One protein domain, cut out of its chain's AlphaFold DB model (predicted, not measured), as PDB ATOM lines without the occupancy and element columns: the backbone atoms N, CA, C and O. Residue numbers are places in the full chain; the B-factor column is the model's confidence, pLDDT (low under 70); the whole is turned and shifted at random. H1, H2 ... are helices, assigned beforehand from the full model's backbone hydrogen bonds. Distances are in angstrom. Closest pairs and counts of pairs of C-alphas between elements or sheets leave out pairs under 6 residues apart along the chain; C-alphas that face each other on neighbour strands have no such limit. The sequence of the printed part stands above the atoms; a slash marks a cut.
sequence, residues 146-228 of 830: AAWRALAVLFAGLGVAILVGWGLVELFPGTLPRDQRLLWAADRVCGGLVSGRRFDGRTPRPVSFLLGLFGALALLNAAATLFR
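Overview. This is residues 146 to 228 of the 830 residues of an uncharacterized protein of Streptomyces avermitilis (UniProt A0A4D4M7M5). Two long helices, H1 and H3, stand side by side and run opposite ways, with the short helix H2 packed slantwise on both of them over one part of their length. The ends of the printed part lie together at one end of this pair, and beyond H2 a long loop, residues 190 to 204, swings out and folds back to the start of H3. The printed part has 83 residues with three named helices, H1, H2 and H3 in chain order, and no named strand; its class is all helix. The whole is compact, with a radius of gyration of the C-alphas of 13.4 A, and elongated, spanning 42 by 22 by 18 A.

Arrangement. H1, residues 146 to 171, and H3, residues 205 to 228, touch at a shallow tilt of 15 degrees, opposite ways; their closest C-alphas are those of Ala 150 and Ala 222, 4.6 A apart. H2, residues 181 to 189, touches residues 158 to 170 of H1 alone, at a steep tilt of 46 degrees, opposite ways; the closest C-alphas, of Trp 166 and Leu 182, are 5.4 A apart. H2 touches residues 208 to 216 of H3 alone, at a steep tilt of 51 degrees, the same way; the closest C-alphas, of Val 189 and Gly 215, are 4.4 A apart. The helix packing is only just mostly crossed, with 1 of 3 pairs at a shallow tilt. In H1, H2 and H3 every O i to N i+4 pair is within hydrogen-bond range.

Along the chain. H1 begins at C-alpha 146, (2.058, -15.981, 16.368), and is 37.8 A long. H2 is 12.2 A long and begins at C-alpha 181, (19.297, 12.051, 25.201). H3 is 34.0 A long and ends at C-alpha 228, (2.384, -18.642, 24.990).

Size, cuts and confidence. The C-alphas farthest apart, of Ala 146 and Thr 175, are 42.4 A apart. The printed part has no cut; the link from H1 to H2 is short and that from H2 to H3 long. Mean pLDDT of the printed part is 85.0; residues 146, 193 to 198 and 227 to 228 are under 70.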
ATOM      1  N   ALA A 146       1.425 -16.169  15.060       67.69
ATOM      2  CA  ALA A 146       2.058 -15.981  16.368       67.69
ATOM      3  C   ALA A 146       3.072 -14.823  16.363       67.69
ATOM      4  O   ALA A 146       3.145 -14.038  17.311       67.69
ATOM      5  N   ALA A 147       3.834 -14.702  15.270       75.44
ATOM      6  CA  ALA A 147       4.916 -13.732  15.136       75.44
ATOM      7  C   ALA A 147       4.420 -12.281  15.223       75.44
ATOM      8  O   ALA A 147       5.018 -11.487  15.940       75.44
ATOM      9  N   TRP A 148       3.299 -11.946  14.574       80.81
ATOM     10  CA  TRP A 148       2.750 -10.584  14.587       80.81
ATOM     11  C   TRP A 148       2.353 -10.096  15.985       80.81
ATOM     12  O   TRP A 148       2.639  -8.953  16.330       80.81
ATOM     13  N   ARG A 149       1.762 -10.959  16.825       82.12
ATOM     14  CA  ARG A 149       1.423 -10.600  18.216       82.12
ATOM     15  C   ARG A 149       2.677 -10.375  19.062       82.12
ATOM     16  O   ARG A 149       2.741  -9.401  19.803       82.12
ATOM     17  N   ALA A 150       3.685 -11.236  18.920       84.62
ATOM     18  CA  ALA A 150       4.968 -11.068  19.603       84.62
ATOM     19  C   ALA A 150       5.714  -9.800  19.146       84.62
ATOM     20  O   ALA A 150       6.286  -9.098  19.974       84.62
ATOM     21  N   LEU A 151       5.662  -9.477  17.850       88.50
ATOM     22  CA  LEU A 151       6.283  -8.291  17.260       88.50
ATOM     23  C   LEU A 151       5.585  -6.992  17.698       88.50
ATOM     24  O   LEU A 151       6.258  -6.020  18.027       88.50
ATOM     25  N   ALA A 152       4.251  -6.990  17.781       89.44
ATOM     26  CA  ALA A 152       3.486  -5.870  18.331       89.44
ATOM     27  C   ALA A 152       3.808  -5.633  19.819       89.44
ATOM     28  O   ALA A 152       4.055  -4.498  20.218       89.44
ATOM     29  N   VAL A 153       3.886  -6.701  20.628       91.06
ATOM     30  CA  VAL A 153       4.324  -6.614  22.034       91.06
ATOM     31  C   VAL A 153       5.771  -6.122  22.145       91.06
ATOM     32  O   VAL A 153       6.062  -5.322  23.032       91.06
ATOM     33  N   LEU A 154       6.664  -6.534  21.236       92.88
ATOM     34  CA  LEU A 154       8.046  -6.055  21.207       92.88
ATOM     35  C   LEU A 154       8.115  -4.551  20.927       92.88
ATOM     36  O   LEU A 154       8.720  -3.826  21.709       92.88
ATOM     37  N   PHE A 155       7.484  -4.066  19.854       94.06
ATOM     38  CA  PHE A 155       7.540  -2.645  19.502       94.06
ATOM     39  C   PHE A 155       6.814  -1.752  20.515       94.06
ATOM     40  O   PHE A 155       7.342  -0.698  20.863       94.06
ATOM     41  N   ALA A 156       5.669  -2.179  21.057       93.88
ATOM     42  CA  ALA A 156       4.998  -1.450  22.134       93.88
ATOM     43  C   ALA A 156       5.853  -1.415  23.415       93.88
ATOM     44  O   ALA A 156       6.029  -0.356  24.017       93.88
ATOM     45  N   GLY A 157       6.441  -2.554  23.802       93.81
ATOM     46  CA  GLY A 157       7.324  -2.658  24.964       93.81
ATOM     47  C   GLY A 157       8.594  -1.817  24.825       93.81
ATOM     48  O   GLY A 157       8.957  -1.112  25.764       93.81
ATOM     49  N   LEU A 158       9.236  -1.834  23.652       93.56
ATOM     50  CA  LEU A 158      10.392  -0.988  23.344       93.56
ATOM     51  C   LEU A 158      10.010   0.497  23.313       93.56
ATOM     52  O   LEU A 158      10.730   1.302  23.891       93.56
ATOM     53  N   GLY A 159       8.873   0.871  22.720       94.50
ATOM     54  CA  GLY A 159       8.397   2.258  22.704       94.50
ATOM     55  C   GLY A 159       8.196   2.825  24.112       94.50
ATOM     56  O   GLY A 159       8.734   3.883  24.437       94.50
ATOM     57  N   VAL A 160       7.509   2.083  24.988       95.00
ATOM     58  CA  VAL A 160       7.347   2.458  26.405       95.00
ATOM     59  C   VAL A 160       8.698   2.497  27.129       95.00
ATOM     60  O   VAL A 160       8.978   3.460  27.841       95.00
ATOM     61  N   ALA A 161       9.566   1.504  26.917       94.31
ATOM     62  CA  ALA A 161      10.901   1.460  27.512       94.31
ATOM     63  C   ALA A 161      11.794   2.641  27.085       94.31
ATOM     64  O   ALA A 161      12.554   3.152  27.908       94.31
ATOM     65  N   ILE A 162      11.690   3.101  25.834       94.56
ATOM     66  CA  ILE A 162      12.421   4.264  25.313       94.56
ATOM     67  C   ILE A 162      11.872   5.563  25.904       94.56
ATOM     68  O   ILE A 162      12.665   6.400  26.324       94.56
ATOM     69  N   LEU A 163      10.549   5.728  26.005       94.56
ATOM     70  CA  LEU A 163       9.940   6.926  26.599       94.56
ATOM     71  C   LEU A 163      10.260   7.053  28.099       94.56
ATOM     72  O   LEU A 163      10.716   8.105  28.548       94.56
ATOM     73  N   VAL A 164      10.101   5.969  28.866       94.31
ATOM     74  CA  VAL A 164      10.475   5.922  30.293       94.31
ATOM     75  C   VAL A 164      11.991   6.073  30.466       94.31
ATOM     76  O   VAL A 164      12.451   6.785  31.358       94.31
ATOM     77  N   GLY A 165      12.778   5.450  29.585       92.56
ATOM     78  CA  GLY A 165      14.231   5.573  29.561       92.56
ATOM     79  C   GLY A 165      14.702   7.002  29.291       92.56
ATOM     80  O   GLY A 165      15.580   7.491  29.995       92.56
ATOM     81  N   TRP A 166      14.094   7.700  28.330       93.75
ATOM     82  CA  TRP A 166      14.382   9.102  28.029       93.75
ATOM     83  C   TRP A 166      14.040  10.015  29.209       93.75
ATOM     84  O   TRP A 166      14.884  10.816  29.602       93.75
ATOM     85  N   GLY A 167      12.877   9.836  29.848       93.50
ATOM     86  CA  GLY A 167      12.527  10.569  31.071       93.50
ATOM     87  C   GLY A 167      13.545  10.363  32.202       93.50
ATOM     88  O   GLY A 167      13.959  11.323  32.850       93.50
ATOM     89  N   LEU A 168      14.035   9.132  32.391       92.50
ATOM     90  CA  LEU A 168      15.086   8.831  33.370       92.50
ATOM     91  C   LEU A 168      16.440   9.477  33.007       92.50
ATOM     92  O   LEU A 168      17.179   9.889  33.898       92.50
ATOM     93  N   VAL A 169      16.759   9.594  31.714       91.94
ATOM     94  CA  VAL A 169      17.958  10.296  31.223       91.94
ATOM     95  C   VAL A 169      17.822  11.817  31.355       91.94
ATOM     96  O   VAL A 169      18.816  12.470  31.653       91.94
ATOM     97  N   GLU A 170      16.631  12.402  31.199       92.00
ATOM     98  CA  GLU A 170      16.425  13.846  31.407       92.00
ATOM     99  C   GLU A 170      16.521  14.229  32.896       92.00
ATOM    100  O   GLU A 170      17.056  15.289  33.217       92.00
ATOM    101  N   LEU A 171      16.095  13.337  33.803       91.56
ATOM    102  CA  LEU A 171      16.275  13.479  35.256       91.56
ATOM    103  C   LEU A 171      17.730  13.264  35.714       91.56
ATOM    104  O   LEU A 171      18.195  13.943  36.628       91.56
ATOM    105  N   PHE A 172      18.462  12.330  35.094       91.81
ATOM    106  CA  PHE A 172      19.829  11.957  35.487       91.81
ATOM    107  C   PHE A 172      20.816  11.950  34.296       91.81
ATOM    108  O   PHE A 172      21.414  10.912  33.989       91.81
ATOM    109  N   PRO A 173      21.041  13.097  33.624       86.25
ATOM    110  CA  PRO A 173      21.755  13.137  32.345       86.25
ATOM    111  C   PRO A 173      23.262  12.876  32.442       86.25
ATOM    112  O   PRO A 173      23.887  12.499  31.451       86.25
ATOM    113  N   GLY A 174      23.869  13.069  33.618       88.06
ATOM    114  CA  GLY A 174      25.324  13.020  33.767       88.06
ATOM    115  C   GLY A 174      25.985  14.088  32.895       88.06
ATOM    116  O   GLY A 174      25.709  15.271  33.067       88.06
ATOM    117  N   THR A 175      26.827  13.675  31.946       86.81
ATOM    118  CA  THR A 175      27.494  14.588  30.997       86.81
ATOM    119  C   THR A 175      26.839  14.638  29.609       86.81
ATOM    120  O   THR A 175      27.452  15.142  28.675       86.81
ATOM    121  N   LEU A 176      25.635  14.078  29.424       86.81
ATOM    122  CA  LEU A 176      25.030  13.907  28.097       86.81
ATOM    123  C   LEU A 176      24.325  15.186  27.564       86.81
ATOM    124  O   LEU A 176      23.403  15.685  28.235       86.81
ATOM    125  N   PRO A 177      24.690  15.690  26.358       88.38
ATOM    126  CA  PRO A 177      24.010  16.803  25.677       88.38
ATOM    127  C   PRO A 177      22.515  16.543  25.463       88.38
ATOM    128  O   PRO A 177      22.109  15.390  25.343       88.38
ATOM    129  N   ARG A 178      21.681  17.595  25.453       85.88
ATOM    130  CA  ARG A 178      20.204  17.479  25.460       85.88
ATOM    131  C   ARG A 178      19.631  16.833  24.202       85.88
ATOM    132  O   ARG A 178      18.801  15.934  24.298       85.88
ATOM    133  N   ASP A 179      20.127  17.263  23.055       86.56
ATOM    134  CA  ASP A 179      19.865  16.743  21.713       86.56
ATOM    135  C   ASP A 179      20.115  15.228  21.591       86.56
ATOM    136  O   ASP A 179      19.387  14.523  20.891       86.56
ATOM    137  N   GLN A 180      21.082  14.692  22.339       87.75
ATOM    138  CA  GLN A 180      21.492  13.286  22.253       87.75
ATOM    139  C   GLN A 180      20.679  12.339  23.154       87.75
ATOM    140  O   GLN A 180      20.763  11.121  22.990       87.75
ATOM    141  N   ARG A 181      19.882  12.854  24.102       89.06
ATOM    142  CA  ARG A 181      19.297  12.051  25.201       89.06
ATOM    143  C   ARG A 181      18.330  10.974  24.733       89.06
ATOM    144  O   ARG A 181      18.420   9.843  25.206       89.06
ATOM    145  N   LEU A 182      17.446  11.302  23.793       89.94
ATOM    146  CA  LEU A 182      16.468  10.354  23.255       89.94
ATOM    147  C   LEU A 182      17.145   9.251  22.422       89.94
ATOM    148  O   LEU A 182      16.842   8.074  22.601       89.94
ATOM    149  N   LEU A 183      18.100   9.614  21.559       87.81
ATOM    150  CA  LEU A 183      18.839   8.661  20.719       87.81
ATOM    151  C   LEU A 183      19.747   7.742  21.549       87.81
ATOM    152  O   LEU A 183      19.812   6.541  21.294       87.81
ATOM    153  N   TRP A 184      20.398   8.283  22.579       88.75
ATOM    154  CA  TRP A 184      21.186   7.500  23.530       88.75
ATOM    155  C   TRP A 184      20.297   6.560  24.356       88.75
ATOM    156  O   TRP A 184      20.658   5.404  24.576       88.75
ATOM    157  N   ALA A 185      19.112   7.016  24.784       89.88
ATOM    158  CA  ALA A 185      18.153   6.161  25.478       89.88
ATOM    159  C   ALA A 185      17.668   5.011  24.577       89.88
ATOM    160  O   ALA A 185      17.637   3.858  25.015       89.88
ATOM    161  N   ALA A 186      17.373   5.305  23.306       89.81
ATOM    162  CA  ALA A 186      17.009   4.308  22.305       89.81
ATOM    163  C   ALA A 186      18.117   3.266  22.079       89.81
ATOM    164  O   ALA A 186      17.827   2.073  22.135       89.81
ATOM    165  N   ASP A 187      19.382   3.681  21.927       88.25
ATOM    166  CA  ASP A 187      20.524   2.756  21.846       88.25
ATOM    167  C   ASP A 187      20.570   1.806  23.054       88.25
ATOM    168  O   ASP A 187      20.623   0.586  22.890       88.25
ATOM    169  N   ARG A 188      20.493   2.334  24.284       89.19
ATOM    170  CA  ARG A 188      20.613   1.505  25.497       89.19
ATOM    171  C   ARG A 188      19.453   0.541  25.698       89.19
ATOM    172  O   ARG A 188      19.702  -0.580  26.141       89.19
ATOM    173  N   VAL A 189      18.228   0.927  25.345       90.50
ATOM    174  CA  VAL A 189      17.076   0.013  25.365       90.50
ATOM    175  C   VAL A 189      17.207  -1.054  24.267       90.50
ATOM    176  O   VAL A 189      16.988  -2.233  24.532       90.50
ATOM    177  N   CYS A 190      17.666  -0.688  23.067       87.50
ATOM    178  CA  CYS A 190      17.841  -1.600  21.928       87.50
ATOM    179  C   CYS A 190      19.160  -2.407  21.942       87.50
ATOM    180  O   CYS A 190      19.598  -2.902  20.905       87.50
ATOM    181  N   GLY A 191      19.795  -2.579  23.105       81.81
ATOM    182  CA  GLY A 191      20.952  -3.467  23.275       81.81
ATOM    183  C   GLY A 191      22.331  -2.804  23.213       81.81
ATOM    184  O   GLY A 191      23.315  -3.449  23.559       81.81
ATOM    185  N   GLY A 192      22.442  -1.512  22.908       74.75
ATOM    186  CA  GLY A 192      23.728  -0.807  22.870       74.75
ATOM    187  C   GLY A 192      24.556  -1.087  21.612       74.75
ATOM    188  O   GLY A 192      25.782  -1.133  21.710       74.75
ATOM    189  N   LEU A 193      23.888  -1.368  20.487       63.19
ATOM    190  CA  LEU A 193      24.495  -1.772  19.213       63.19
ATOM    191  C   LEU A 193      24.961  -0.592  18.347       63.19
ATOM    192  O   LEU A 193      25.719  -0.804  17.404       63.19
ATOM    193  N   VAL A 194      24.553   0.647  18.645       59.75
ATOM    194  CA  VAL A 194      25.073   1.827  17.941       59.75
ATOM    195  C   VAL A 194      26.385   2.231  18.608       59.75
ATOM    196  O   VAL A 194      26.399   2.783  19.711       59.75
ATOM    197  N   SER A 195      27.506   1.938  17.943       52.94
ATOM    198  CA  SER A 195      28.855   2.162  18.468       52.94
ATOM    199  C   SER A 195      29.012   3.571  19.051       52.94
ATOM    200  O   SER A 195      28.731   4.572  18.392       52.94
ATOM    201  N   GLY A 196      29.512   3.655  20.289       49.50
ATOM    202  CA  GLY A 196      29.531   4.874  21.114       49.50
ATOM    203  C   GLY A 196      30.418   6.034  20.634       49.50
ATOM    204  O   GLY A 196      30.743   6.897  21.439       49.50
ATOM    205  N   ARG A 197      30.811   6.063  19.355       50.50
ATOM    206  CA  ARG A 197      31.493   7.177  18.671       50.50
ATOM    207  C   ARG A 197      30.533   8.297  18.216       50.50
ATOM    208  O   ARG A 197      30.985   9.240  17.585       50.50
ATOM    209  N   ARG A 198      29.225   8.188  18.499       60.31
ATOM    210  CA  ARG A 198      28.181   9.181  18.149       60.31
ATOM    211  C   ARG A 198      27.597   9.953  19.347       60.31
ATOM    212  O   ARG A 198      26.574  10.609  19.187       60.31
ATOM    213  N   PHE A 199      28.179   9.824  20.542       76.56
ATOM    214  CA  PHE A 199      27.644  10.438  21.762       76.56
ATOM    215  C   PHE A 199      28.758  11.040  22.623       76.56
ATOM    216  O   PHE A 199      29.644  10.316  23.082       76.56
ATOM    217  N   ASP A 200      28.671  12.338  22.903       77.56
ATOM    218  CA  ASP A 200      29.747  13.111  23.549       77.56
ATOM    219  C   ASP A 200      29.736  13.010  25.083       77.56
ATOM    220  O   ASP A 200      30.638  13.492  25.768       77.56
ATOM    221  N   GLY A 201      28.719  12.351  25.650       79.44
ATOM    222  CA  GLY A 201      28.515  12.256  27.091       79.44
ATOM    223  C   GLY A 201      28.027  10.898  27.587       79.44
ATOM    224  O   GLY A 201      27.799   9.950  26.831       79.44
ATOM    225  N   ARG A 202      27.918  10.774  28.915       81.75
ATOM    226  CA  ARG A 202      27.568   9.525  29.608       81.75
ATOM    227  C   ARG A 202      26.687   9.806  30.824       81.75
ATOM    228  O   ARG A 202      26.975  10.704  31.613       81.75
ATOM    229  N   THR A 203      25.657   8.985  31.007       85.50
ATOM    230  CA  THR A 203      24.808   8.989  32.209       85.50
ATOM    231  C   THR A 203      25.501   8.275  33.380       85.50
ATOM    232  O   THR A 203      26.470   7.532  33.174       85.50
ATOM    233  N   PRO A 204      24.967   8.373  34.611       86.38
ATOM    234  CA  PRO A 204      25.313   7.451  35.690       86.38
ATOM    235  C   PRO A 204      25.068   5.986  35.289       86.38
ATOM    236  O   PRO A 204      24.107   5.674  34.580       86.38
ATOM    237  N   ARG A 205      25.909   5.065  35.783       83.31
ATOM    238  CA  ARG A 205      25.821   3.623  35.462       83.31
ATOM    239  C   ARG A 205      24.469   2.969  35.798       83.31
ATOM    240  O   ARG A 205      24.044   2.138  34.996       83.31
ATOM    241  N   PRO A 206      23.777   3.303  36.912       88.00
ATOM    242  CA  PRO A 206      22.462   2.731  37.203       88.00
ATOM    243  C   PRO A 206      21.427   3.037  36.116       88.00
ATOM    244  O   PRO A 206      20.663   2.152  35.753       88.00
ATOM    245  N   VAL A 207      21.459   4.239  35.527       88.56
ATOM    246  CA  VAL A 207      20.573   4.622  34.413       88.56
ATOM    247  C   VAL A 207      20.834   3.725  33.202       88.56
ATOM    248  O   VAL A 207      19.912   3.104  32.682       88.56
ATOM    249  N   SER A 208      22.100   3.558  32.803       85.69
ATOM    250  CA  SER A 208      22.466   2.695  31.668       85.69
ATOM    251  C   SER A 208      22.060   1.227  31.886       85.69
ATOM    252  O   SER A 208      21.680   0.547  30.936       85.69
ATOM    253  N   PHE A 209      22.130   0.740  33.130       88.38
ATOM    254  CA  PHE A 209      21.693  -0.605  33.516       88.38
ATOM    255  C   PHE A 209      20.162  -0.747  33.487       88.38
ATOM    256  O   PHE A 209      19.658  -1.732  32.951       88.38
ATOM    257  N   LEU A 210      19.419   0.240  34.001       91.25
ATOM    258  CA  LEU A 210      17.952   0.245  34.011       91.25
ATOM    259  C   LEU A 210      17.358   0.292  32.598       91.25
ATOM    260  O   LEU A 210      16.437  -0.466  32.313       91.25
ATOM    261  N   LEU A 211      17.919   1.089  31.682       91.19
ATOM    262  CA  LEU A 211      17.472   1.091  30.281       91.19
ATOM    263  C   LEU A 211      17.725  -0.266  29.601       91.19
ATOM    264  O   LEU A 211      16.851  -0.778  28.900       91.19
ATOM    265  N   GLY A 212      18.874  -0.895  29.874       89.56
ATOM    266  CA  GLY A 212      19.150  -2.263  29.432       89.56
ATOM    267  C   GLY A 212      18.192  -3.300  30.033       89.56
ATOM    268  O   GLY A 212      17.807  -4.250  29.354       89.56
ATOM    269  N   LEU A 213      17.755  -3.110  31.283       92.62
ATOM    270  CA  LEU A 213      16.729  -3.938  31.919       92.62
ATOM    271  C   LEU A 213      15.349  -3.737  31.272       92.62
ATOM    272  O   LEU A 213      14.651  -4.721  31.040       92.62
ATOM    273  N   PHE A 214      14.958  -2.508  30.924       93.88
ATOM    274  CA  PHE A 214      13.688  -2.253  30.232       93.88
ATOM    275  C   PHE A 214      13.655  -2.919  28.844       93.88
ATOM    276  O   PHE A 214      12.671  -3.576  28.503       93.88
ATOM    277  N   GLY A 215      14.753  -2.841  28.082       92.19
ATOM    278  CA  GLY A 215      14.900  -3.563  26.813       92.19
ATOM    279  C   GLY A 215      14.863  -5.087  26.975       92.19
ATOM    280  O   GLY A 215      14.173  -5.778  26.224       92.19
ATOM    281  N   ALA A 216      15.529  -5.618  28.008       91.94
ATOM    282  CA  ALA A 216      15.467  -7.035  28.360       91.94
ATOM    283  C   ALA A 216      14.034  -7.488  28.694       91.94
ATOM    284  O   ALA A 216      13.595  -8.530  28.212       91.94
ATOM    285  N   LEU A 217      13.278  -6.698  29.462       93.31
ATOM    286  CA  LEU A 217      11.882  -6.989  29.800       93.31
ATOM    287  C   LEU A 217      10.960  -6.929  28.571       93.31
ATOM    288  O   LEU A 217      10.090  -7.788  28.433       93.31
ATOM    289  N   ALA A 218      11.169  -5.986  27.645       92.56
ATOM    290  CA  ALA A 218      10.434  -5.938  26.378       92.56
ATOM    291  C   ALA A 218      10.685  -7.196  25.520       92.56
ATOM    292  O   ALA A 218       9.735  -7.824  25.047       92.56
ATOM    293  N   LEU A 219      11.949  -7.619  25.392       91.12
ATOM    294  CA  LEU A 219      12.336  -8.850  24.690       91.12
ATOM    295  C   LEU A 219      11.769 -10.113  25.360       91.12
ATOM    296  O   LEU A 219      11.236 -10.983  24.669       91.12
ATOM    297  N   LEU A 220      11.826 -10.207  26.692       88.00
ATOM    298  CA  LEU A 220      11.254 -11.329  27.444       88.00
ATOM    299  C   LEU A 220       9.726 -11.388  27.318       88.00
ATOM    300  O   LEU A 220       9.185 -12.474  27.130       88.00
ATOM    301  N   ASN A 221       9.024 -10.251  27.342       87.62
ATOM    302  CA  ASN A 221       7.571 -10.200  27.143       87.62
ATOM    303  C   ASN A 221       7.161 -10.576  25.709       87.62
ATOM    304  O   ASN A 221       6.181 -11.302  25.513       87.62
ATOM    305  N   ALA A 222       7.926 -10.148  24.700       86.81
ATOM    306  CA  ALA A 222       7.722 -10.556  23.312       86.81
ATOM    307  C   ALA A 222       7.949 -12.068  23.125       86.81
ATOM    308  O   ALA A 222       7.108 -12.755  22.540       86.81
ATOM    309  N   ALA A 223       9.032 -12.608  23.689       81.69
ATOM    310  CA  ALA A 223       9.326 -14.039  23.675       81.69
ATOM    311  C   ALA A 223       8.259 -14.855  24.425       81.69
ATOM    312  O   ALA A 223       7.750 -15.839  23.893       81.69
ATOM    313  N   ALA A 224       7.846 -14.420  25.618       77.69
ATOM    314  CA  ALA A 224       6.769 -15.049  26.380       77.69
ATOM    315  C   ALA A 224       5.438 -15.029  25.612       77.69
ATOM    316  O   ALA A 224       4.721 -16.026  25.616       77.69
ATOM    317  N   THR A 225       5.130 -13.946  24.892       78.62
ATOM    318  CA  THR A 225       3.957 -13.864  24.003       78.62
ATOM    319  C   THR A 225       4.052 -14.871  22.856       78.62
ATOM    320  O   THR A 225       3.093 -15.605  22.597       78.62
ATOM    321  N   LEU A 226       5.221 -14.968  22.211       74.44
ATOM    322  CA  LEU A 226       5.480 -15.937  21.146       74.44
ATOM    323  C   LEU A 226       5.284 -17.375  21.648       74.44
ATOM    324  O   LEU A 226       4.478 -18.112  21.079       74.44
ATOM    325  N   PHE A 227       5.944 -17.758  22.744       64.69
ATOM    326  CA  PHE A 227       5.852 -19.104  23.316       64.69
ATOM    327  C   PHE A 227       4.459 -19.423  23.876       64.69
ATOM    328  O   PHE A 227       3.960 -20.525  23.656       64.69
ATOM    329  N   ARG A 228       3.768 -18.464  24.510       62.59
ATOM    330  CA  ARG A 228       2.384 -18.642  24.990       62.59
ATOM    331  C   ARG A 228       1.412 -18.943  23.848       62.59
ATOM    332  O   ARG A 228       0.487 -19.717  24.048       62.59
TER     333      ARG A 228